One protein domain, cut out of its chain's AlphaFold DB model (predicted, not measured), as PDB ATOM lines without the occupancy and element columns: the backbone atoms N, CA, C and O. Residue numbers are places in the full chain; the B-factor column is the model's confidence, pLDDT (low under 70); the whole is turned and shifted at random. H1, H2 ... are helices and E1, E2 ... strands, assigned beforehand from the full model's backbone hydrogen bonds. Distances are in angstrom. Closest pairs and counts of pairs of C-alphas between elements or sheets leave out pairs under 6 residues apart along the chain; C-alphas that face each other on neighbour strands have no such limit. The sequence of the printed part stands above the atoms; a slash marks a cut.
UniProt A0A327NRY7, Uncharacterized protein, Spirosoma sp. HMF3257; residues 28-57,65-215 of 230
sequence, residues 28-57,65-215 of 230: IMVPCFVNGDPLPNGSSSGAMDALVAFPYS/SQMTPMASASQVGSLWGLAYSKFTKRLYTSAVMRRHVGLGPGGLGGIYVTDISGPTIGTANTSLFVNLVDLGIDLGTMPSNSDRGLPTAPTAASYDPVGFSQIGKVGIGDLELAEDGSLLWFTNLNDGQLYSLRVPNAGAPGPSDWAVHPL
ATOM      1  N   ILE A  28      19.278   7.660  36.741       91.88
ATOM      2  CA  ILE A  28      20.469   7.071  37.328       91.88
ATOM      3  C   ILE A  28      20.051   5.773  37.999       91.88
ATOM      4  O   ILE A  28      19.136   5.773  38.820       91.88
ATOM      5  N   MET A  29      20.708   4.672  37.639       94.25
ATOM      6  CA  MET A  29      20.473   3.353  38.227       94.25
ATOM      7  C   MET A  29      21.717   2.909  38.983       94.25
ATOM      8  O   MET A  29      22.822   3.006  38.456       94.25
ATOM      9  N   VAL A  30      21.546   2.471  40.230       94.81
ATOM     10  CA  VAL A  30      22.667   2.166  41.130       94.81
ATOM     11  C   VAL A  30      22.379   0.898  41.935       94.81
ATOM     12  O   VAL A  30      21.308   0.795  42.545       94.81
ATOM     13  N   PRO A  31      23.322  -0.060  41.987       96.81
ATOM     14  CA  PRO A  31      23.256  -1.183  42.909       96.81
ATOM     15  C   PRO A  31      23.283  -0.743  44.373       96.81
ATOM     16  O   PRO A  31      24.040   0.142  44.773       96.81
ATOM     17  N   CYS A  32      22.503  -1.418  45.204       95.81
ATOM     18  CA  CYS A  32      22.495  -1.249  46.648       95.81
ATOM     19  C   CYS A  32      22.968  -2.545  47.308       95.81
ATOM     20  O   CYS A  32      22.423  -3.620  47.079       95.81
ATOM     21  N   PHE A  33      23.991  -2.451  48.152       96.81
ATOM     22  CA  PHE A  33      24.553  -3.618  48.823       96.81
ATOM     23  C   PHE A  33      23.825  -3.883  50.133       96.81
ATOM     24  O   PHE A  33      23.932  -3.098  51.078       96.81
ATOM     25  N   VAL A  34      23.106  -5.000  50.186       97.19
ATOM     26  CA  VAL A  34      22.329  -5.402  51.356       97.19
ATOM     27  C   VAL A  34      23.108  -6.437  52.157       97.19
ATOM     28  O   VAL A  34      23.474  -7.485  51.640       97.19
ATOM     29  N   ASN A  35      23.383  -6.145  53.426       97.88
ATOM     30  CA  ASN A  35      24.029  -7.113  54.309       97.88
ATOM     31  C   ASN A  35      23.133  -8.348  54.496       97.88
ATOM     32  O   ASN A  35      21.925  -8.194  54.646       97.88
ATOM     33  N   GLY A  36      23.732  -9.538  54.528       98.00
ATOM     34  CA  GLY A  36      23.055 -10.779  54.886       98.00
ATOM     35  C   GLY A  36      22.766 -11.709  53.710       98.00
ATOM     36  O   GLY A  36      23.142 -11.446  52.568       98.00
ATOM     37  N   ASP A  37      22.128 -12.834  54.021       98.38
ATOM     38  CA  ASP A  37      21.667 -13.840  53.070       98.38
ATOM     39  C   ASP A  37      20.269 -13.475  52.542       98.38
ATOM     40  O   ASP A  37      19.298 -13.506  53.310       98.38
ATOM     41  N   PRO A  38      20.127 -13.134  51.251       98.12
ATOM     42  CA  PRO A  38      18.850 -12.734  50.687       98.12
ATOM     43  C   PRO A  38      17.953 -13.903  50.248       98.12
ATOM     44  O   PRO A  38      16.795 -13.659  49.911       98.12
ATOM     45  N   LEU A  39      18.460 -15.142  50.205       98.31
ATOM     46  CA  LEU A  39      17.779 -16.273  49.557       98.31
ATOM     47  C   LEU A  39      16.748 -17.017  50.426       98.31
ATOM     48  O   LEU A  39      15.741 -17.466  49.871       98.31
ATOM     49  N   PRO A  40      16.935 -17.180  51.752       97.88
ATOM     50  CA  PRO A  40      15.957 -17.867  52.582       97.88
ATOM     51  C   PRO A  40      14.589 -17.180  52.550       97.88
ATOM     52  O   PRO A  40      14.487 -15.953  52.636       97.88
ATOM     53  N   ASN A  41      13.517 -17.975  52.481       95.88
ATOM     54  CA  ASN A  41      12.157 -17.446  52.549       95.88
ATOM     55  C   ASN A  41      11.945 -16.668  53.861       95.88
ATOM     56  O   ASN A  41      12.297 -17.148  54.939       95.88
ATOM     57  N   GLY A  42      11.376 -15.465  53.769       94.88
ATOM     58  CA  GLY A  42      11.207 -14.564  54.910       94.88
ATOM     59  C   GLY A  42      12.477 -13.821  55.343       94.88
ATOM     60  O   GLY A  42      12.447 -13.143  56.368       94.88
ATOM     61  N   SER A  43      13.583 -13.910  54.591       97.75
ATOM     62  CA  SER A  43      14.764 -13.074  54.831       97.75
ATOM     63  C   SER A  43      14.413 -11.590  54.696       97.75
ATOM     64  O   SER A  43      13.976 -11.134  53.637       97.75
ATOM     65  N   SER A  44      14.640 -10.811  55.758       98.06
ATOM     66  CA  SER A  44      14.457  -9.357  55.705       98.06
ATOM     67  C   SER A  44      15.547  -8.677  54.883       98.06
ATOM     68  O   SER A  44      15.295  -7.617  54.325       98.06
ATOM     69  N   SER A  45      16.715  -9.309  54.733       97.81
ATOM     70  CA  SER A  45      17.744  -8.876  53.781       97.81
ATOM     71  C   SER A  45      17.235  -9.034  52.349       97.81
ATOM     72  O   SER A  45      17.360  -8.121  51.544       97.81
ATOM     73  N   GLY A  46      16.568 -10.152  52.047       97.62
ATOM     74  CA  GLY A  46      16.006 -10.421  50.720       97.62
ATOM     75  C   GLY A  46      14.949  -9.410  50.264       97.62
ATOM     76  O   GLY A  46      14.833  -9.148  49.069       97.62
ATOM     77  N   ALA A  47      14.206  -8.813  51.200       96.88
ATOM     78  CA  ALA A  47      13.156  -7.832  50.915       96.88
ATOM     79  C   ALA A  47      13.672  -6.410  50.620       96.88
ATOM     80  O   ALA A  47      12.888  -5.557  50.211       96.88
ATOM     81  N   MET A  48      14.959  -6.138  50.845       96.50
ATOM     82  CA  MET A  48      15.551  -4.818  50.617       96.50
ATOM     83  C   MET A  48      15.885  -4.602  49.139       96.50
ATOM     84  O   MET A  48      16.189  -5.549  48.413       96.50
ATOM     85  N   ASP A  49      15.902  -3.341  48.717       96.38
ATOM     86  CA  ASP A  49      16.252  -2.968  47.347       96.38
ATOM     87  C   ASP A  49      17.747  -3.192  47.083       96.38
ATOM     88  O   ASP A  49      18.600  -2.671  47.806       96.38
ATOM     89  N   ALA A  50      18.056  -3.946  46.028       97.31
ATOM     90  CA  ALA A  50      19.414  -4.216  45.552       97.31
ATOM     91  C   ALA A  50      19.754  -3.483  44.247       97.31
ATOM     92  O   ALA A  50      20.925  -3.342  43.904       97.31
ATOM     93  N   LEU A  51      18.748  -2.958  43.547       97.62
ATOM     94  CA  LEU A  51      18.911  -2.035  42.429       97.62
ATOM     95  C   LEU A  51      17.833  -0.963  42.536       97.62
ATOM     96  O   LEU A  51      16.659  -1.278  42.726       97.62
ATOM     97  N   VAL A  52      18.223   0.299  42.406       95.88
ATOM     98  CA  VAL A  52      17.316   1.450  42.495       95.88
ATOM     99  C   VAL A  52      17.564   2.410  41.343       95.88
ATOM    100  O   VAL A  52      18.696   2.540  40.881       95.88
ATOM    101  N   ALA A  53      16.512   3.097  40.904       94.75
ATOM    102  CA  ALA A  53      16.561   4.151  39.902       94.75
ATOM    103  C   ALA A  53      16.042   5.474  40.476       94.75
ATOM    104  O   ALA A  53      15.129   5.487  41.300       94.75
ATOM    105  N   PHE A  54      16.601   6.599  40.048       93.19
ATOM    106  CA  PHE A  54      16.118   7.939  40.398       93.19
ATOM    107  C   PHE A  54      16.569   8.957  39.339       93.19
ATOM    108  O   PHE A  54      17.561   8.710  38.655       93.19
ATOM    109  N   PRO A  55      15.871  10.091  39.157       92.06
ATOM    110  CA  PRO A  55      16.260  11.080  38.153       92.06
ATOM    111  C   PRO A  55      17.579  11.767  38.519       92.06
ATOM    112  O   PRO A  55      17.846  12.060  39.687       92.06
ATOM    113  N   TYR A  56      18.395  12.066  37.510       90.81
ATOM    114  CA  TYR A  56      19.674  12.747  37.659       90.81
ATOM    115  C   TYR A  56      19.533  14.131  38.268       90.81
ATOM    116  O   TYR A  56      20.512  14.622  38.805       90.81
ATOM    117  N   SER A  57      18.376  14.782  38.223       91.62
ATOM    118  CA  SER A  57      18.108  16.063  38.882       91.62
ATOM    119  C   SER A  57      17.926  15.954  40.402       91.62
ATOM    120  O   SER A  57      18.026  16.965  41.098       91.62
ATOM    121  N   SER A  65      11.210   7.643  49.091       87.31
ATOM    122  CA  SER A  65       9.938   7.924  48.404       87.31
ATOM    123  C   SER A  65      10.117   8.504  46.999       87.31
ATOM    124  O   SER A  65       9.160   8.556  46.232       87.31
ATOM    125  N   GLN A  66      11.333   8.946  46.667       88.88
ATOM    126  CA  GLN A  66      11.695   9.510  45.365       88.88
ATOM    127  C   GLN A  66      12.579   8.561  44.544       88.88
ATOM    128  O   GLN A  66      13.015   8.921  43.453       88.88
ATOM    129  N   MET A  67      12.863   7.368  45.074       91.69
ATOM    130  CA  MET A  67      13.652   6.334  44.414       91.69
ATOM    131  C   MET A  67      12.723   5.199  43.994       91.69
ATOM    132  O   MET A  67      11.860   4.770  44.755       91.69
ATOM    133  N   THR A  68      12.909   4.699  42.780       94.31
ATOM    134  CA  THR A  68      12.160   3.562  42.257       94.31
ATOM    135  C   THR A  68      12.962   2.281  42.481       94.31
ATOM    136  O   THR A  68      14.062   2.164  41.939       94.31
ATOM    137  N   PRO A  69      12.456   1.310  43.259       95.19
ATOM    138  CA  PRO A  69      13.110   0.017  43.407       95.19
ATOM    139  C   PRO A  69      12.985  -0.787  42.111       95.19
ATOM    140  O   PRO A  69      11.888  -0.991  41.595       95.19
ATOM    141  N   MET A  70      14.123  -1.221  41.576       96.62
ATOM    142  CA  MET A  70      14.237  -1.931  40.299       96.62
ATOM    143  C   MET A  70      14.475  -3.427  40.486       96.62
ATOM    144  O   MET A  70      14.131  -4.209  39.605       96.62
ATOM    145  N   ALA A  71      15.062  -3.833  41.612       97.62
ATOM    146  CA  ALA A  71      15.219  -5.232  41.994       97.62
ATOM    147  C   ALA A  71      15.401  -5.359  43.509       97.62
ATOM    148  O   ALA A  71      16.042  -4.504  44.128       97.62
ATOM    149  N   SER A  72      14.892  -6.440  44.096       97.88
ATOM    150  CA  SER A  72      15.165  -6.801  45.491       97.88
ATOM    151  C   SER A  72      16.415  -7.674  45.610       97.88
ATOM    152  O   SER A  72      16.800  -8.375  44.672       97.88
ATOM    153  N   ALA A  73      17.034  -7.706  46.788       98.31
ATOM    154  CA  ALA A  73      18.189  -8.563  47.039       98.31
ATOM    155  C   ALA A  73      17.861 -10.055  46.867       98.31
ATOM    156  O   ALA A  73      18.715 -10.813  46.420       98.31
ATOM    157  N   SER A  74      16.630 -10.494  47.150       98.00
ATOM    158  CA  SER A  74      16.204 -11.878  46.885       98.00
ATOM    159  C   SER A  74      16.166 -12.231  45.395       98.00
ATOM    160  O   SER A  74      16.327 -13.400  45.048       98.00
ATOM    161  N   GLN A  75      15.980 -11.245  44.510       97.88
ATOM    162  CA  GLN A  75      15.992 -11.458  43.062       97.88
ATOM    163  C   GLN A  75      17.411 -11.488  42.488       97.88
ATOM    164  O   GLN A  75      17.691 -12.327  41.635       97.88
ATOM    165  N   VAL A  76      18.291 -10.578  42.930       98.44
ATOM    166  CA  VAL A  76      19.585 -10.329  42.258       98.44
ATOM    167  C   VAL A  76      20.821 -10.457  43.153       98.44
ATOM    168  O   VAL A  76      21.924 -10.646  42.650       98.44
ATOM    169  N   GLY A  77      20.664 -10.400  44.477       98.31
ATOM    170  CA  GLY A  77      21.774 -10.357  45.434       98.31
ATOM    171  C   GLY A  77      22.660  -9.121  45.267       98.31
ATOM    172  O   GLY A  77      22.159  -8.008  45.113       98.31
ATOM    173  N   SER A  78      23.979  -9.301  45.328       97.75
ATOM    174  CA  SER A  78      24.965  -8.248  45.054       97.75
ATOM    175  C   SER A  78      25.202  -8.035  43.563       97.75
ATOM    176  O   SER A  78      25.671  -8.942  42.881       97.75
ATOM    177  N   LEU A  79      25.013  -6.797  43.099       98.38
ATOM    178  CA  LEU A  79      25.322  -6.367  41.732       98.38
ATOM    179  C   LEU A  79      26.508  -5.388  41.690       98.38
ATOM    180  O   LEU A  79      26.696  -4.619  42.635       98.38
ATOM    181  N   TRP A  80      27.284  -5.389  40.601       96.56
ATOM    182  CA  TRP A  80      28.329  -4.381  40.355       96.56
ATOM    183  C   TRP A  80      28.321  -3.824  38.943       96.56
ATOM    184  O   TRP A  80      28.154  -2.620  38.813       96.56
ATOM    185  N   GLY A  81      28.503  -4.656  37.916       96.62
ATOM    186  CA  GLY A  81      28.565  -4.167  36.541       96.62
ATOM    187  C   GLY A  81      27.193  -3.750  36.041       96.62
ATOM    188  O   GLY A  81      26.195  -4.381  36.392       96.62
ATOM    189  N   LEU A  82      27.141  -2.678  35.250       97.50
ATOM    190  CA  LEU A  82      25.923  -2.124  34.660       97.50
ATOM    191  C   LEU A  82      26.196  -1.743  33.207       97.50
ATOM    192  O   LEU A  82      26.972  -0.829  32.962       97.50
ATOM    193  N   ALA A  83      25.482  -2.357  32.267       96.62
ATOM    194  CA  ALA A  83      25.573  -2.009  30.854       96.62
ATOM    195  C   ALA A  83      24.184  -1.800  30.253       96.62
ATOM    196  O   ALA A  83      23.331  -2.690  30.282       96.62
ATOM    197  N   TYR A  84      23.931  -0.611  29.712       94.19
ATOM    198  CA  TYR A  84      22.620  -0.239  29.188       94.19
ATOM    199  C   TYR A  84      22.581  -0.272  27.659       94.19
ATOM    200  O   TYR A  84      23.295   0.464  26.983       94.19
ATOM    201  N   SER A  85      21.665  -1.066  27.100       92.62
ATOM    202  CA  SER A  85      21.334  -1.029  25.679       92.62
ATOM    203  C   SER A  85      20.234  -0.011  25.415       92.62
ATOM    204  O   SER A  85      19.060  -0.251  25.707       92.62
ATOM    205  N   LYS A  86      20.576   1.102  24.768       86.88
ATOM    206  CA  LYS A  86      19.582   2.087  24.311       86.88
ATOM    207  C   LYS A  86      18.669   1.567  23.192       86.88
ATOM    208  O   LYS A  86      17.581   2.106  23.004       86.88
ATOM    209  N   PHE A  87      19.102   0.547  22.443       87.38
ATOM    210  CA  PHE A  87      18.341  -0.013  21.319       87.38
ATOM    211  C   PHE A  87      17.181  -0.872  21.806       87.38
ATOM    212  O   PHE A  87      16.065  -0.752  21.306       87.38
ATOM    213  N   THR A  88      17.440  -1.717  22.804       90.88
ATOM    214  CA  THR A  88      16.431  -2.610  23.387       90.88
ATOM    215  C   THR A  88      15.822  -2.054  24.668       90.88
ATOM    216  O   THR A  88      14.848  -2.616  25.161       90.88
ATOM    217  N   LYS A  89      16.362  -0.941  25.189       91.94
ATOM    218  CA  LYS A  89      16.003  -0.342  26.480       91.94
ATOM    219  C   LYS A  89      16.127  -1.360  27.614       91.94
ATOM    220  O   LYS A  89      15.223  -1.522  28.429       91.94
ATOM    221  N   ARG A  90      17.255  -2.069  27.642       93.94
ATOM    222  CA  ARG A  90      17.565  -3.099  28.641       93.94
ATOM    223  C   ARG A  90      18.844  -2.753  29.372       93.94
ATOM    224  O   ARG A  90      19.848  -2.445  28.737       93.94
ATOM    225  N   LEU A  91      18.800  -2.819  30.696       96.19
ATOM    226  CA  LEU A  91      19.978  -2.729  31.549       96.19
ATOM    227  C   LEU A  91      20.418  -4.144  31.924       96.19
ATOM    228  O   LEU A  91      19.646  -4.881  32.530       96.19
ATOM    229  N   TYR A  92      21.649  -4.504  31.589       97.81
ATOM    230  CA  TYR A  92      22.299  -5.727  32.041       97.81
ATOM    231  C   TYR A  92      23.101  -5.430  33.300       97.81
ATOM    232  O   TYR A  92      23.791  -4.414  33.362       97.81
ATOM    233  N   THR A  93      23.014  -6.307  34.296       98.44
ATOM    234  CA  THR A  93      23.778  -6.180  35.538       98.44
ATOM    235  C   THR A  93      24.455  -7.490  35.911       98.44
ATOM    236  O   THR A  93      23.856  -8.553  35.750       98.44
ATOM    237  N   SER A  94      25.701  -7.433  36.378       98.44
ATOM    238  CA  SER A  94      26.446  -8.624  36.806       98.44
ATOM    239  C   SER A  94      26.396  -8.813  38.314       98.44
ATOM    240  O   SER A  94      26.512  -7.853  39.082       98.44
ATOM    241  N   ALA A  95      26.283 -10.070  38.735       98.44
ATOM    242  CA  ALA A  95      26.550 -10.475  40.100       98.44
ATOM    243  C   ALA A  95      28.015 -10.197  40.455       98.44
ATOM    244  O   ALA A  95      28.920 -10.441  39.659       98.44
ATOM    245  N   VAL A  96      28.251  -9.730  41.680       98.00
ATOM    246  CA  VAL A  96      29.601  -9.520  42.216       98.00
ATOM    247  C   VAL A  96      29.751 -10.239  43.542       98.00
ATOM    248  O   VAL A  96      28.858 -10.194  44.390       98.00
ATOM    249  N   MET A  97      30.899 -10.868  43.776       97.25
ATOM    250  CA  MET A  97      31.207 -11.372  45.108       97.25
ATOM    251  C   MET A  97      31.617 -10.198  46.003       97.25
ATOM    252  O   MET A  97      32.604  -9.508  45.747       97.25
ATOM    253  N   ARG A  98      30.866  -9.976  47.084       95.88
ATOM    254  CA  ARG A  98      31.178  -8.969  48.099       95.88
ATOM    255  C   ARG A  98      31.079  -9.557  49.501       95.88
ATOM    256  O   ARG A  98      30.179 -10.334  49.819       95.88
ATOM    257  N   ARG A  99      32.002  -9.144  50.371       96.38
ATOM    258  CA  ARG A  99      31.980  -9.522  51.787       96.38
ATOM    259  C   ARG A  99      30.720  -8.980  52.478       96.38
ATOM    260  O   ARG A  99      30.341  -7.834  52.245       96.38
ATOM    261  N   HIS A 100      30.121  -9.792  53.346       97.62
ATOM    262  CA  HIS A 100      28.886  -9.562  54.111       97.62
ATOM    263  C   HIS A 100      27.596  -9.468  53.291       97.62
ATOM    264  O   HIS A 100      26.531  -9.274  53.871       97.62
ATOM    265  N   VAL A 101      27.674  -9.607  51.970       98.00
ATOM    266  CA  VAL A 101      26.534  -9.486  51.062       98.00
ATOM    267  C   VAL A 101      26.339 -10.825  50.366       98.00
ATOM    268  O   VAL A 101      27.296 -11.425  49.859       98.00
ATOM    269  N   GLY A 102      25.109 -11.326  50.399       97.94
ATOM    270  CA  GLY A 102      24.769 -12.592  49.773       97.94
ATOM    271  C   GLY A 102      24.650 -12.478  48.257       97.94
ATOM    272  O   GLY A 102      24.162 -11.480  47.723       97.94
ATOM    273  N   LEU A 103      25.078 -13.535  47.570       98.44
ATOM    274  CA  LEU A 103      24.824 -13.703  46.142       98.44
ATOM    275  C   LEU A 103      23.342 -14.029  45.920       98.44
ATOM    276  O   LEU A 103      22.694 -14.632  46.781       98.44
ATOM    277  N   GLY A 104      22.821 -13.622  44.764       98.06
ATOM    278  CA  GLY A 104      21.459 -13.928  44.345       98.06
ATOM    279  C   GLY A 104      21.319 -15.367  43.830       98.06
ATOM    280  O   GLY A 104      22.280 -16.139  43.859       98.06
ATOM    281  N   PRO A 105      20.139 -15.735  43.300       97.62
ATOM    282  CA  PRO A 105      19.884 -17.074  42.766       97.62
ATOM    283  C   PRO A 105      20.846 -17.514  41.647       97.62
ATOM    284  O   PRO A 105      21.074 -18.706  41.487       97.62
ATOM    285  N   GLY A 106      21.425 -16.570  40.891       97.44
ATOM    286  CA  GLY A 106      22.417 -16.851  39.845       97.44
ATOM    287  C   GLY A 106      23.843 -17.078  40.364       97.44
ATOM    288  O   GLY A 106      24.749 -17.313  39.570       97.44
ATOM    289  N   GLY A 107      24.076 -16.990  41.679       98.25
ATOM    290  CA  GLY A 107      25.399 -17.183  42.270       98.25
ATOM    291  C   GLY A 107      26.449 -16.228  41.695       98.25
ATOM    292  O   GLY A 107      26.170 -15.056  41.451       98.25
ATOM    293  N   LEU A 108      27.666 -16.735  41.472       98.25
ATOM    294  CA  LEU A 108      28.769 -15.968  40.875       98.25
ATOM    295  C   LEU A 108      28.540 -15.616  39.397       98.25
ATOM    296  O   LEU A 108      29.142 -14.663  38.911       98.25
ATOM    297  N   GLY A 109      27.708 -16.387  38.689       98.06
ATOM    298  CA  GLY A 109      27.497 -16.265  37.246       98.06
ATOM    299  C   GLY A 109      26.230 -15.532  36.845       98.06
ATOM    300  O   GLY A 109      25.928 -15.479  35.655       98.06
ATOM    301  N   GLY A 110      25.479 -14.990  37.803       98.31
ATOM    302  CA  GLY A 110      24.230 -14.299  37.524       98.31
ATOM    303  C   GLY A 110      24.464 -13.022  36.725       98.31
ATOM    304  O   GLY A 110      25.009 -12.054  37.245       98.31
ATOM    305  N   ILE A 111      24.001 -12.997  35.479       98.50
ATOM    306  CA  ILE A 111      23.752 -11.761  34.742       98.50
ATOM    307  C   ILE A 111      22.243 -11.563  34.723       98.50
ATOM    308  O   ILE A 111      21.489 -12.442  34.307       98.50
ATOM    309  N   TYR A 112      21.798 -10.402  35.178       98.19
ATOM    310  CA  TYR A 112      20.395 -10.030  35.274       98.19
ATOM    311  C   TYR A 112      20.066  -8.958  34.245       98.19
ATOM    312  O   TYR A 112      20.925  -8.158  33.878       98.19
ATOM    313  N   VAL A 113      18.820  -8.933  33.786       96.94
ATOM    314  CA  VAL A 113      18.319  -7.917  32.863       96.94
ATOM    315  C   VAL A 113      17.126  -7.202  33.474       96.94
ATOM    316  O   VAL A 113      16.199  -7.839  33.965       96.94
ATOM    317  N   THR A 114      17.148  -5.876  33.415       97.00
ATOM    318  CA  THR A 114      16.020  -5.006  33.739       97.00
ATOM    319  C   THR A 114      15.487  -4.399  32.445       97.00
ATOM    320  O   THR A 114      16.191  -3.647  31.765       97.00
ATOM    321  N   ASP A 115      14.241  -4.716  32.093       94.69
ATOM    322  CA  ASP A 115      13.568  -4.135  30.928       94.69
ATOM    323  C   ASP A 115      12.941  -2.777  31.275       94.69
ATOM    324  O   ASP A 115      11.981  -2.694  32.045       94.69
ATOM    325  N   ILE A 116      13.472  -1.702  30.689       92.94
ATOM    326  CA  ILE A 116      12.986  -0.331  30.888       92.94
ATOM    327  C   ILE A 116      12.283   0.236  29.649       92.94
ATOM    328  O   ILE A 116      12.176   1.450  29.475       92.94
ATOM    329  N   SER A 117      11.799  -0.636  28.762       90.94
ATOM    330  CA  SER A 117      11.038  -0.231  27.577       90.94
ATOM    331  C   SER A 117       9.602   0.202  27.891       90.94
ATOM    332  O   SER A 117       9.021   0.983  27.129       90.94
ATOM    333  N   GLY A 118       9.046  -0.291  29.002       84.38
ATOM    334  CA  GLY A 118       7.675  -0.040  29.435       84.38
ATOM    335  C   GLY A 118       7.457   1.343  30.070       84.38
ATOM    336  O   GLY A 118       8.404   1.987  30.516       84.38
ATOM    337  N   PRO A 119       6.194   1.803  30.154       78.56
ATOM    338  CA  PRO A 119       5.847   3.088  30.772       78.56
ATOM    339  C   PRO A 119       6.002   3.083  32.300       78.56
ATOM    340  O   PRO A 119       6.069   4.144  32.915       78.56
ATOM    341  N   THR A 120       6.056   1.892  32.904       86.00
ATOM    342  CA  THR A 120       6.287   1.683  34.331       86.00
ATOM    343  C   THR A 120       7.577   0.901  34.504       86.00
ATOM    344  O   THR A 120       7.782  -0.123  33.847       86.00
ATOM    345  N   ILE A 121       8.417   1.376  35.414       87.75
ATOM    346  CA  ILE A 121       9.658   0.726  35.822       87.75
ATOM    347  C   ILE A 121       9.550   0.278  37.279       87.75
ATOM    348  O   ILE A 121       8.997   0.997  38.113       87.75
ATOM    349  N   GLY A 122      10.067  -0.909  37.585       90.62
ATOM    350  CA  GLY A 122      10.191  -1.390  38.953       90.62
ATOM    351  C   GLY A 122      10.695  -2.829  39.053       90.62
ATOM    352  O   GLY A 122      11.117  -3.433  38.071       90.62
ATOM    353  N   THR A 123      10.599  -3.399  40.250       89.94
ATOM    354  CA  THR A 123      11.057  -4.753  40.613       89.94
ATOM    355  C   THR A 123      10.578  -5.873  39.676       89.94
ATOM    356  O   THR A 123      11.297  -6.844  39.447       89.94
ATOM    357  N   ALA A 124       9.377  -5.749  39.104       91.94
ATOM    358  CA  ALA A 124       8.810  -6.744  38.186       91.94
ATOM    359  C   ALA A 124       9.507  -6.790  36.813       91.94
ATOM    360  O   ALA A 124       9.322  -7.744  36.062       91.94
ATOM    361  N   ASN A 125      10.298  -5.768  36.482       94.62
ATOM    362  CA  ASN A 125      11.010  -5.658  35.216       94.62
ATOM    363  C   ASN A 125      12.369  -6.370  35.225       94.62
ATOM    364  O   ASN A 125      12.986  -6.475  34.165       94.62
ATOM    365  N   THR A 126      12.848  -6.813  36.393       97.06
ATOM    366  CA  THR A 126      14.163  -7.444  36.539       97.06
ATOM    367  C   THR A 126      14.050  -8.956  36.659       97.06
ATOM    368  O   THR A 126      13.285  -9.477  37.471       97.06
ATOM    369  N   SER A 127      14.851  -9.669  35.874       96.75
ATOM    370  CA  SER A 127      14.928 -11.128  35.882       96.75
ATOM    371  C   SER A 127      16.354 -11.617  35.614       96.75
ATOM    372  O   SER A 127      17.215 -10.861  35.160       96.75
ATOM    373  N   LEU A 128      16.626 -12.888  35.923       97.62
ATOM    374  CA  LEU A 128      17.879 -13.534  35.531       97.62
ATOM    375  C   LEU A 128      17.912 -13.651  34.002       97.62
ATOM    376  O   LEU A 128      17.030 -14.272  33.413       97.62
ATOM    377  N   PHE A 129      18.922 -13.055  33.376       97.12
ATOM    378  CA  PHE A 129      19.141 -13.154  31.937       97.12
ATOM    379  C   PHE A 129      19.864 -14.453  31.594       97.12
ATOM    380  O   PHE A 129      19.428 -15.192  30.716       97.12
ATOM    381  N   VAL A 130      20.953 -14.740  32.308       97.88
ATOM    382  CA  VAL A 130      21.739 -15.963  32.153       97.88
ATOM    383  C   VAL A 130      22.565 -16.223  33.404       97.88
ATOM    384  O   VAL A 130      22.967 -15.289  34.096       97.88
ATOM    385  N   ASN A 131      22.828 -17.494  33.685       97.88
ATOM    386  CA  ASN A 131      23.833 -17.906  34.649       97.88
ATOM    387  C   ASN A 131      25.028 -18.491  33.888       97.88
ATOM    388  O   ASN A 131      24.915 -19.538  33.254       97.88
ATOM    389  N   LEU A 132      26.170 -17.811  33.935       98.12
ATOM    390  CA  LEU A 132      27.375 -18.203  33.198       98.12
ATOM    391  C   LEU A 132      27.918 -19.581  33.605       98.12
ATOM    392  O   LEU A 132      28.509 -20.271  32.775       98.12
ATOM    393  N   VAL A 133      27.681 -20.011  34.849       97.50
ATOM    394  CA  VAL A 133      28.081 -21.350  35.312       97.50
ATOM    395  C   VAL A 133      27.307 -22.434  34.556       97.50
ATOM    396  O   VAL A 133      27.889 -23.450  34.179       97.50
ATOM    397  N   ASP A 134      26.033 -22.187  34.231       96.81
ATOM    398  CA  ASP A 134      25.209 -23.111  33.438       96.81
ATOM    399  C   ASP A 134      25.674 -23.183  31.969       96.81
ATOM    400  O   ASP A 134      25.356 -24.139  31.260       96.81
ATOM    401  N   LEU A 135      26.468 -22.204  31.512       97.12
ATOM    402  CA  LEU A 135      27.131 -22.210  30.202       97.12
ATOM    403  C   LEU A 135      28.508 -22.894  30.216       97.12
ATOM    404  O   LEU A 135      29.161 -22.960  29.172       97.12
ATOM    405  N   GLY A 136      28.952 -23.393  31.374       96.81
ATOM    406  CA  GLY A 136      30.243 -24.057  31.549       96.81
ATOM    407  C   GLY A 136      31.428 -23.114  31.776       96.81
ATOM    408  O   GLY A 136      32.568 -23.551  31.630       96.81
ATOM    409  N   ILE A 137      31.192 -21.842  32.117       98.06
ATOM    410  CA  ILE A 137      32.262 -20.884  32.430       98.06
ATOM    411  C   ILE A 137      32.657 -21.036  33.906       98.06
ATOM    412  O   ILE A 137      31.822 -20.875  34.799       98.06
ATOM    413  N   ASP A 138      33.934 -21.330  34.163       97.81
ATOM    414  CA  ASP A 138      34.472 -21.476  35.520       97.81
ATOM    415  C   ASP A 138      34.799 -20.115  36.148       97.81
ATOM    416  O   ASP A 138      35.852 -19.517  35.918       97.81
ATOM    417  N   LEU A 139      33.888 -19.644  36.992       98.06
ATOM    418  CA  LEU A 139      34.017 -18.395  37.740       98.06
ATOM    419  C   LEU A 139      34.654 -18.586  39.123       98.06
ATOM    420  O   LEU A 139      34.606 -17.680  39.959       98.06
ATOM    421  N   GLY A 140      35.223 -19.761  39.385       97.62
ATOM    422  CA  GLY A 140      35.690 -20.161  40.699       97.62
ATOM    423  C   GLY A 140      34.546 -20.611  41.602       97.62
ATOM    424  O   GLY A 140      33.385 -20.732  41.206       97.62
ATOM    425  N   THR A 141      34.880 -20.880  42.861       96.00
ATOM    426  CA  THR A 141      33.945 -21.486  43.816       96.00
ATOM    427  C   THR A 141      33.659 -20.565  44.987       96.00
ATOM    428  O   THR A 141      34.582 -20.019  45.594       96.00
ATOM    429  N   MET A 142      32.389 -20.481  45.376       96.38
ATOM    430  CA  MET A 142      31.961 -19.827  46.607       96.38
ATOM    431  C   MET A 142      31.005 -20.750  47.372       96.38
ATOM    432  O   MET A 142      30.083 -21.286  46.752       96.38
ATOM    433  N   PRO A 143      31.175 -20.940  48.695       96.94
ATOM    434  CA  PRO A 143      30.166 -21.610  49.510       96.94
ATOM    435  C   PRO A 143      28.828 -20.869  49.455       96.94
ATOM    436  O   PRO A 143      28.779 -19.674  49.140       96.94
ATOM    437  N   SER A 144      27.748 -21.562  49.817       97.38
ATOM    438  CA  SER A 144      26.430 -20.935  49.915       97.38
ATOM    439  C   SER A 144      26.442 -19.756  50.898       97.38
ATOM    440  O   SER A 144      27.289 -19.670  51.794       97.38
ATOM    441  N   ASN A 145      25.484 -18.836  50.766       98.12
ATOM    442  CA  ASN A 145      25.354 -17.711  51.697       98.12
ATOM    443  C   ASN A 145      25.224 -18.186  53.159       98.12
ATOM    444  O   ASN A 145      25.842 -17.599  54.050       98.12
ATOM    445  N   SER A 146      24.505 -19.286  53.397       97.12
ATOM    446  CA  SER A 146      24.399 -19.911  54.716       97.12
ATOM    447  C   SER A 146      25.718 -20.518  55.198       97.12
ATOM    448  O   SER A 146      26.074 -20.324  56.359       97.12
ATOM    449  N   ASP A 147      26.490 -21.177  54.327       97.44
ATOM    450  CA  ASP A 147      27.791 -21.769  54.698       97.44
ATOM    451  C   ASP A 147      28.861 -20.702  54.966       97.44
ATOM    452  O   ASP A 147      29.800 -20.916  55.731       97.44
ATOM    453  N   ARG A 148      28.699 -19.510  54.381       96.81
ATOM    454  CA  ARG A 148      29.473 -18.307  54.730       96.81
ATOM    455  C   ARG A 148      29.080 -17.713  56.088       96.81
ATOM    456  O   ARG A 148      29.753 -16.798  56.569       96.81
ATOM    457  N   GLY A 149      27.996 -18.196  56.699       96.75
ATOM    458  CA  GLY A 149      27.450 -17.682  57.951       96.75
ATOM    459  C   GLY A 149      26.786 -16.312  57.800       96.75
ATOM    460  O   GLY A 149      26.865 -15.495  58.721       96.75
ATOM    461  N   LEU A 150      26.186 -16.020  56.640       98.19
ATOM    462  CA  LEU A 150      25.457 -14.769  56.444       98.19
ATOM    463  C   LEU A 150      24.083 -14.832  57.145       98.19
ATOM    464  O   LEU A 150      23.323 -15.775  56.926       98.19
ATOM    465  N   PRO A 151      23.738 -13.847  57.992       97.94
ATOM    466  CA  PRO A 151      22.445 -13.793  58.662       97.94
ATOM    467  C   PRO A 151      21.351 -13.349  57.692       97.94
ATOM    468  O   PRO A 151      21.617 -12.648  56.726       97.94
ATOM    469  N   THR A 152      20.092 -13.670  57.976       97.94
ATOM    470  CA  THR A 152      18.953 -13.231  57.148       97.94
ATOM    471  C   THR A 152      18.477 -11.810  57.460       97.94
ATOM    472  O   THR A 152      17.665 -11.260  56.718       97.94
ATOM    473  N   ALA A 153      18.989 -11.186  58.526       97.69
ATOM    474  CA  ALA A 153      18.672  -9.813  58.906       97.69
ATOM    475  C   ALA A 153      19.816  -8.848  58.549       97.69
ATOM    476  O   ALA A 153      20.943  -9.080  58.989       97.69
ATOM    477  N   PRO A 154      19.543  -7.718  57.869       95.88
ATOM    478  CA  PRO A 154      20.591  -6.832  57.358       95.88
ATOM    479  C   PRO A 154      21.299  -6.019  58.452       95.88
ATOM    480  O   PRO A 154      22.305  -5.360  58.200       95.88
ATOM    481  N   THR A 155      20.770  -6.034  59.675       96.69
ATOM    482  CA  THR A 155      21.362  -5.389  60.853       96.69
ATOM    483  C   THR A 155      22.196  -6.346  61.701       96.69
ATOM    484  O   THR A 155      22.865  -5.903  62.635       96.69
ATOM    485  N   ALA A 156      22.152  -7.649  61.416       96.88
ATOM    486  CA  ALA A 156      22.898  -8.639  62.171       96.88
ATOM    487  C   ALA A 156      24.371  -8.657  61.741       96.88
ATOM    488  O   ALA A 156      24.713  -8.509  60.568       96.88
ATOM    489  N   ALA A 157      25.260  -8.856  62.713       94.75
ATOM    490  CA  ALA A 157      26.682  -8.981  62.438       94.75
ATOM    491  C   ALA A 157      26.984 -10.298  61.706       94.75
ATOM    492  O   ALA A 157      26.396 -11.339  61.998       94.75
ATOM    493  N   SER A 158      27.959 -10.259  60.802       95.75
ATOM    494  CA  SER A 158      28.516 -11.441  60.143       95.75
ATOM    495  C   SER A 158      30.036 -11.338  60.093       95.75
ATOM    496  O   SER A 158      30.582 -10.245  59.957       95.75
ATOM    497  N   TYR A 159      30.737 -12.465  60.236       94.31
ATOM    498  CA  TYR A 159      32.204 -12.498  60.179       94.31
ATOM    499  C   TYR A 159      32.711 -12.633  58.732       94.31
ATOM    500  O   TYR A 159      33.655 -11.939  58.343       94.31
ATOM    501  N   ASP A 160      32.036 -13.474  57.939       96.81
ATOM    502  CA  ASP A 160      32.274 -13.758  56.514       96.81
ATOM    503  C   ASP A 160      33.767 -13.793  56.103       96.81
ATOM    504  O   ASP A 160      34.225 -12.975  55.296       96.81
ATOM    505  N   PRO A 161      34.565 -14.713  56.682       96.62
ATOM    506  CA  PRO A 161      35.995 -14.817  56.398       96.62
ATOM    507  C   PRO A 161      36.261 -15.367  54.993       96.62
ATOM    508  O   PRO A 161      37.229 -14.969  54.346       96.62
ATOM    509  N   VAL A 162      35.381 -16.238  54.485       95.25
ATOM    510  CA  VAL A 162      35.490 -16.747  53.114       95.25
ATOM    511  C   VAL A 162      35.267 -15.607  52.124       95.25
ATOM    512  O   VAL A 162      36.114 -15.404  51.254       95.25
ATOM    513  N   GLY A 163      34.219 -14.790  52.306       95.44
ATOM    514  CA  GLY A 163      33.997 -13.597  51.486       95.44
ATOM    515  C   GLY A 163      35.156 -12.605  51.560       95.44
ATOM    516  O   GLY A 163      35.529 -12.023  50.550       95.44
ATOM    517  N   PHE A 164      35.805 -12.458  52.719       95.38
ATOM    518  CA  PHE A 164      37.028 -11.656  52.819       95.38
ATOM    519  C   PHE A 164      38.169 -12.198  51.946       95.38
ATOM    520  O   PHE A 164      38.852 -11.430  51.279       95.38
ATOM    521  N   SER A 165      38.376 -13.516  51.936       96.00
ATOM    522  CA  SER A 165      39.484 -14.137  51.199       96.00
ATOM    523  C   SER A 165      39.286 -14.179  49.679       96.00
ATOM    524  O   SER A 165      40.281 -14.184  48.948       96.00
ATOM    525  N   GLN A 166      38.026 -14.202  49.227       96.75
ATOM    526  CA  GLN A 166      37.640 -14.392  47.826       96.75
ATOM    527  C   GLN A 166      37.303 -13.090  47.087       96.75
ATOM    528  O   GLN A 166      37.116 -13.103  45.870       96.75
ATOM    529  N   ILE A 167      37.203 -11.953  47.785       95.25
ATOM    530  CA  ILE A 167      36.851 -10.681  47.139       95.25
ATOM    531  C   ILE A 167      37.903 -10.273  46.117       95.25
ATOM    532  O   ILE A 167      39.099 -10.310  46.398       95.25
ATOM    533  N   GLY A 168      37.438  -9.936  44.912       94.50
ATOM    534  CA  GLY A 168      38.305  -9.623  43.778       94.50
ATOM    535  C   GLY A 168      39.003 -10.832  43.139       94.50
ATOM    536  O   GLY A 168      39.908 -10.610  42.345       94.50
ATOM    537  N   LYS A 169      38.634 -12.079  43.480       97.12
ATOM    538  CA  LYS A 169      39.278 -13.302  42.949       97.12
ATOM    539  C   LYS A 169      38.340 -14.292  42.267       97.12
ATOM    540  O   LYS A 169      38.811 -15.187  41.588       97.12
ATOM    541  N   VAL A 170      37.034 -14.190  42.493       98.25
ATOM    542  CA  VAL A 170      36.035 -15.110  41.930       98.25
ATOM    543  C   VAL A 170      34.854 -14.321  41.389       98.25
ATOM    544  O   VAL A 170      34.572 -13.216  41.863       98.25
ATOM    545  N   GLY A 171      34.130 -14.914  40.446       98.06
ATOM    546  CA  GLY A 171      32.978 -14.288  39.812       98.06
ATOM    547  C   GLY A 171      33.338 -13.299  38.712       98.06
ATOM    548  O   GLY A 171      34.472 -13.216  38.236       98.06
ATOM    549  N   ILE A 172      32.320 -12.545  38.310       98.25
ATOM    550  CA  ILE A 172      32.429 -11.483  37.316       98.25
ATOM    551  C   ILE A 172      33.046 -10.242  37.977       98.25
ATOM    552  O   ILE A 172      32.654  -9.854  39.078       98.25
ATOM    553  N   GLY A 173      34.010  -9.618  37.299       96.25
ATOM    554  CA  GLY A 173      34.604  -8.351  37.739       96.25
ATOM    555  C   GLY A 173      33.736  -7.158  37.364       96.25
ATOM    556  O   GLY A 173      33.247  -6.439  38.231       96.25
ATOM    557  N   ASP A 174      33.512  -6.991  36.067       96.50
ATOM    558  CA  ASP A 174      32.602  -6.004  35.497       96.50
ATOM    559  C   ASP A 174      32.000  -6.546  34.195       96.50
ATOM    560  O   ASP A 174      32.491  -7.551  33.668       96.50
ATOM    561  N   LEU A 175      30.947  -5.900  33.689       97.50
ATOM    562  CA  LEU A 175      30.438  -6.134  32.343       97.50
ATOM    563  C   LEU A 175      30.194  -4.828  31.587       97.50
ATOM    564  O   LEU A 175      29.850  -3.814  32.180       97.50
ATOM    565  N   GLU A 176      30.327  -4.884  30.268       97.12
ATOM    566  CA  GLU A 176      30.044  -3.772  29.368       97.12
ATOM    567  C   GLU A 176      29.368  -4.281  28.094       97.12
ATOM    568  O   GLU A 176      29.565  -5.424  27.681       97.12
ATOM    569  N   LEU A 177      28.553  -3.446  27.460       95.94
ATOM    570  CA  LEU A 177      27.864  -3.793  26.223       95.94
ATOM    571  C   LEU A 177      28.615  -3.214  25.018       95.94
ATOM    572  O   LEU A 177      28.969  -2.040  24.993       95.94
ATOM    573  N   ALA A 178      28.818  -4.029  23.984       94.75
ATOM    574  CA  ALA A 178      29.335  -3.555  22.706       94.75
ATOM    575  C   ALA A 178      28.408  -2.495  22.087       94.75
ATOM    576  O   ALA A 178      27.190  -2.523  22.278       94.75
ATOM    577  N   GLU A 179      28.970  -1.584  21.291       88.75
ATOM    578  CA  GLU A 179      28.224  -0.445  20.734       88.75
ATOM    579  C   GLU A 179      27.023  -0.835  19.865       88.75
ATOM    580  O   GLU A 179      26.070  -0.062  19.756       88.75
ATOM    581  N   ASP A 180      27.065  -2.010  19.238       90.00
ATOM    582  CA  ASP A 180      25.986  -2.564  18.416       90.00
ATOM    583  C   ASP A 180      24.942  -3.349  19.236       90.00
ATOM    584  O   ASP A 180      23.924  -3.787  18.700       90.00
ATOM    585  N   GLY A 181      25.179  -3.520  20.539       91.38
ATOM    586  CA  GLY A 181      24.339  -4.274  21.460       91.38
ATOM    587  C   GLY A 181      24.401  -5.793  21.297       91.38
ATOM    588  O   GLY A 181      23.593  -6.480  21.921       91.38
ATOM    589  N   SER A 182      25.309  -6.328  20.474       92.94
ATOM    590  CA  SER A 182      25.344  -7.754  20.125       92.94
ATOM    591  C   SER A 182      26.175  -8.613  21.080       92.94
ATOM    592  O   SER A 182      25.971  -9.829  21.142       92.94
ATOM    593  N   LEU A 183      27.089  -7.998  21.837       96.50
ATOM    594  CA  LEU A 183      27.986  -8.667  22.779       96.50
ATOM    595  C   LEU A 183      27.967  -7.969  24.139       96.50
ATOM    596  O   LEU A 183      28.104  -6.751  24.214       96.50
ATOM    597  N   LEU A 184      27.881  -8.755  25.207       97.50
ATOM    598  CA  LEU A 184      28.347  -8.371  26.531       97.50
ATOM    599  C   LEU A 184      29.799  -8.814  26.679       97.50
ATOM    600  O   LEU A 184      30.124  -9.983  26.479       97.50
ATOM    601  N   TRP A 185      30.658  -7.886  27.053       98.06
ATOM    602  CA  TRP A 185      32.018  -8.150  27.482       98.06
ATOM    603  C   TRP A 185      32.043  -8.234  28.995       98.06
ATOM    604  O   TRP A 185      31.391  -7.433  29.654       98.06
ATOM    605  N   PHE A 186      32.779  -9.181  29.562       98.06
ATOM    606  CA  PHE A 186      32.971  -9.242  31.007       98.06
ATOM    607  C   PHE A 186      34.326  -9.842  31.357       98.06
ATOM    608  O   PHE A 186      34.877 -10.650  30.613       98.06
ATOM    609  N   THR A 187      34.869  -9.459  32.506       97.44
ATOM    610  CA  THR A 187      36.100 -10.062  33.030       97.44
ATOM    611  C   THR A 187      35.763 -11.188  33.994       97.44
ATOM    612  O   THR A 187      34.964 -10.986  34.915       97.44
ATOM    613  N   ASN A 188      36.412 -12.337  33.842       97.62
ATOM    614  CA  ASN A 188      36.371 -13.404  34.831       97.62
ATOM    615  C   ASN A 188      37.525 -13.215  35.828       97.62
ATOM    616  O   ASN A 188      38.696 -13.233  35.458       97.62
ATOM    617  N   LEU A 189      37.200 -13.001  37.105       97.12
ATOM    618  CA  LEU A 189      38.208 -12.767  38.145       97.12
ATOM    619  C   LEU A 189      38.966 -14.040  38.544       97.12
ATOM    620  O   LEU A 189      40.051 -13.929  39.110       97.12
ATOM    621  N   ASN A 190      38.405 -15.220  38.261       97.69
ATOM    622  CA  ASN A 190      38.994 -16.512  38.621       97.69
ATOM    623  C   ASN A 190      40.189 -16.881  37.735       97.69
ATOM    624  O   ASN A 190      41.209 -17.345  38.239       97.69
ATOM    625  N   ASP A 191      40.079 -16.652  36.426       96.06
ATOM    626  CA  ASP A 191      41.141 -16.946  35.455       96.06
ATOM    627  C   ASP A 191      41.864 -15.693  34.929       96.06
ATOM    628  O   ASP A 191      42.900 -15.811  34.272       96.06
ATOM    629  N   GLY A 192      41.352 -14.495  35.230       95.00
ATOM    630  CA  GLY A 192      41.927 -13.232  34.777       95.00
ATOM    631  C   GLY A 192      41.787 -13.000  33.271       95.00
ATOM    632  O   GLY A 192      42.660 -12.367  32.678       95.00
ATOM    633  N   GLN A 193      40.736 -13.521  32.631       96.19
ATOM    634  CA  GLN A 193      40.512 -13.377  31.190       96.19
ATOM    635  C   GLN A 193      39.309 -12.486  30.860       96.19
ATOM    636  O   GLN A 193      38.403 -12.269  31.672       96.19
ATOM    637  N   LEU A 194      39.307 -11.952  29.635       97.38
ATOM    638  CA  LEU A 194      38.179 -11.223  29.069       97.38
ATOM    639  C   LEU A 194      37.292 -12.200  28.299       97.38
ATOM    640  O   LEU A 194      37.767 -12.982  27.484       97.38
ATOM    641  N   TYR A 195      35.991 -12.125  28.513       98.25
ATOM    642  CA  TYR A 195      35.006 -12.940  27.824       98.25
ATOM    643  C   TYR A 195      34.080 -12.055  27.003       98.25
ATOM    644  O   TYR A 195      33.716 -10.958  27.422       98.25
ATOM    645  N   SER A 196      33.668 -12.561  25.845       98.00
ATOM    646  CA  SER A 196      32.551 -12.019  25.072       98.00
ATOM    647  C   SER A 196      31.391 -12.999  25.126       98.00
ATOM    648  O   SER A 196      31.605 -14.183  24.879       98.00
ATOM    649  N   LEU A 197      30.180 -12.512  25.364       98.25
ATOM    650  CA  LEU A 197      28.936 -13.269  25.379       98.25
ATOM    651  C   LEU A 197      27.936 -12.629  24.419       98.25
ATOM    652  O   LEU A 197      27.605 -11.454  24.554       98.25
ATOM    653  N   ARG A 198      27.413 -13.396  23.467       97.25
ATOM    654  CA  ARG A 198      26.387 -12.935  22.532       97.25
ATOM    655  C   ARG A 198      25.097 -12.616  23.268       97.25
ATOM    656  O   ARG A 198      24.605 -13.418  24.052       97.25
ATOM    657  N   VAL A 199      24.515 -11.469  22.945       94.88
ATOM    658  CA  VAL A 199      23.167 -11.077  23.351       94.88
ATOM    659  C   VAL A 199      22.217 -11.430  22.204       94.88
ATOM    660  O   VAL A 199      22.190 -10.726  21.193       94.88
ATOM    661  N   PRO A 200      21.457 -12.537  22.287       90.81
ATOM    662  CA  PRO A 200      20.534 -12.894  21.223       90.81
ATOM    663  C   PRO A 200      19.346 -11.922  21.180       90.81
ATOM    664  O   PRO A 200      18.891 -11.407  22.201       90.81
ATOM    665  N   ASN A 201      18.780 -11.725  19.986       83.12
ATOM    666  CA  ASN A 201      17.580 -10.897  19.797       83.12
ATOM    667  C   ASN A 201      16.356 -11.437  20.566       83.12
ATOM    668  O   ASN A 201      15.437 -10.681  20.879       83.12
ATOM    669  N   ALA A 202      16.334 -12.739  20.863       83.00
ATOM    670  CA  ALA A 202      15.306 -13.398  21.657       83.00
ATOM    671  C   ALA A 202      15.912 -14.540  22.486       83.00
ATOM    672  O   ALA A 202      16.814 -15.232  22.018       83.00
ATOM    673  N   GLY A 203      15.370 -14.766  23.685       87.19
ATOM    674  CA  GLY A 203      15.839 -15.813  24.597       87.19
ATOM    675  C   GLY A 203      17.091 -15.428  25.392       87.19
ATOM    676  O   GLY A 203      17.450 -14.254  25.478       87.19
ATOM    677  N   ALA A 204      17.711 -16.441  25.995       89.25
ATOM    678  CA  ALA A 204      18.969 -16.335  26.726       89.25
ATOM    679  C   ALA A 204      20.125 -16.922  25.890       89.25
ATOM    680  O   ALA A 204      19.873 -17.794  25.054       89.25
ATOM    681  N   PRO A 205      21.373 -16.470  26.099       94.88
ATOM    682  CA  PRO A 205      22.558 -17.059  25.476       94.88
ATOM    683  C   PRO A 205      22.728 -18.541  25.847       94.88
ATOM    684  O   PRO A 205      22.395 -18.948  26.961       94.88
ATOM    685  N   GLY A 206      23.271 -19.337  24.927       94.56
ATOM    686  CA  GLY A 206      23.602 -20.749  25.128       94.56
ATOM    687  C   GLY A 206      25.110 -21.033  25.245       94.56
ATOM    688  O   GLY A 206      25.939 -20.129  25.147       94.56
ATOM    689  N   PRO A 207      25.512 -22.309  25.414       93.31
ATOM    690  CA  PRO A 207      26.918 -22.685  25.614       93.31
ATOM    691  C   PRO A 207      27.865 -22.348  24.450       93.31
ATOM    692  O   PRO A 207      29.072 -22.296  24.643       93.31
ATOM    693  N   SER A 208      27.341 -22.130  23.241       94.56
ATOM    694  CA  SER A 208      28.122 -21.730  22.059       94.56
ATOM    695  C   SER A 208      28.186 -20.215  21.841       94.56
ATOM    696  O   SER A 208      28.746 -19.765  20.844       94.56
ATOM    697  N   ASP A 209      27.563 -19.430  22.719       96.94
ATOM    698  CA  ASP A 209      27.410 -17.985  22.550       96.94
ATOM    699  C   ASP A 209      28.508 -17.172  23.230       96.94
ATOM    700  O   ASP A 209      28.422 -15.947  23.256       96.94
ATOM    701  N   TRP A 210      29.554 -17.810  23.754       97.81
ATOM    702  CA  TRP A 210      30.673 -17.110  24.372       97.81
ATOM    703  C   TRP A 210      32.025 -17.487  23.769       97.81
ATOM    704  O   TRP A 210      32.203 -18.551  23.178       97.81
ATOM    705  N   ALA A 211      32.984 -16.579  23.917       97.62
ATOM    706  CA  ALA A 211      34.383 -16.787  23.569       97.62
ATOM    707  C   ALA A 211      35.279 -16.140  24.626       97.62
ATOM    708  O   ALA A 211      34.888 -15.158  25.261       97.62
ATOM    709  N   VAL A 212      36.475 -16.701  24.796       97.44
ATOM    710  CA  VAL A 212      37.488 -16.213  25.733       97.44
ATOM    711  C   VAL A 212      38.615 -15.510  24.990       97.44
ATOM    712  O   VAL A 212      39.054 -15.951  23.926       97.44
ATOM    713  N   HIS A 213      39.086 -14.418  25.574       96.06
ATOM    714  CA  HIS A 213      40.109 -13.539  25.037       96.06
ATOM    715  C   HIS A 213      41.164 -13.323  26.125       96.06
ATOM    716  O   HIS A 213      40.856 -12.772  27.187       96.06
ATOM    717  N   PRO A 214      42.411 -13.770  25.911       90.81
ATOM    718  CA  PRO A 214      43.467 -13.540  26.883       90.81
ATOM    719  C   PRO A 214      43.722 -12.036  27.011       90.81
ATOM    720  O   PRO A 214      43.806 -11.325  26.006       90.81
ATOM    721  N   LEU A 215      43.863 -11.553  28.247       80.75
ATOM    722  CA  LEU A 215      44.360 -10.199  28.467       80.75
ATOM    723  C   LEU A 215      45.797 -10.101  27.935       80.75
ATOM    724  O   LEU A 215      46.526 -11.100  27.980       80.75
TER     725      LEU A 215
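This is residues 28 to 57 and 65 to 215 of the 230 residues of an uncharacterized protein of Spirosoma sp. HMF3257 (UniProt A0A327NRY7). Picture three sheets stacked face to face, with E4 to E7 in the middle, E1 to E3 over one of its faces and E8 to E11 over the other; edge strands E4 and E8 come close, while E7 and E11 stand well apart. Long loops, residues 32 to 48, 96 to 109 and 136 to 160, gather with the small helix H3 at one end of the stack. The 181 printed residues hold, in order, E1 E2 E3 H1 E4 E5 E6 E7 H2 H3 E8 E9 E10 E11; each sheet is antiparallel and runs in chain order. The class is mostly strand, with under half of the residues in named elements; the whole is compact, with a radius of gyration of the C-alphas of 15.8 A and spans of 44 by 40 by 28 A.

Begin with E4, residues 79 to 85, E5, 90 to 95, E6, 110 to 115, and E7, 126 to 131: a strongly twisted meander, each strand the antiparallel neighbour of the one before. Look for N 83 and O 92, 2.9 A, N 93 and O 112, 2.8 A, and N 111 and O 130, 2.9 A, within hydrogen-bond range. E8, residues 172 to 177, E9, 183 to 188, E10, 193 to 198, and E11, 210 to 213, form another strongly twisted meander, with N 176 and O 185, N 184 and O 197, each 2.8 A, and N 196 and O 211, 2.9 A. The closest C-alphas of E4 and E8 are those of Gly 81 and Asp 174, 4.6 A apart. On the third sheet, E1, residues 28 to 31, E2, 49 to 55, and E3, 68 to 72, find N 30 and O 52, 2.9 A, and N 70 and O 51, 2.8 A. The closest C-alphas of E1 and E4 are those of Pro 31 and Leu 79, 5.7 A apart. H1, residues 73 to 76, only grazes this sheet and the sheet E4 E5 E6 E7. H2, residues 132 to 135, and H3, residues 161 to 166, are apart and on no sheet, H2 only just. In H3 each O i to N i+4 pair is within hydrogen-bond range; H1 and H2 are too short for one.

Find C-alpha 28 at (20.469, 7.071, 37.328), where E1 begins. E4 runs 17.4 A from C-alpha 79 at (25.322, -6.367, 41.732); E2 measures 16.8 A and E10 16.6 A. E11 ends at C-alpha 213, (40.109, -13.539, 25.037).

The C-alphas farthest apart, of Ser 65 and Pro 214, are 45.3 A apart. Residues 58 to 64 are not printed, and C-alphas 57 and 65 stand 15.0 A apart across this cut. Long links join E1 to E2, E5 to E6, H2 to H3 and E10 to E11. No printed residue is under 70 in pLDDT.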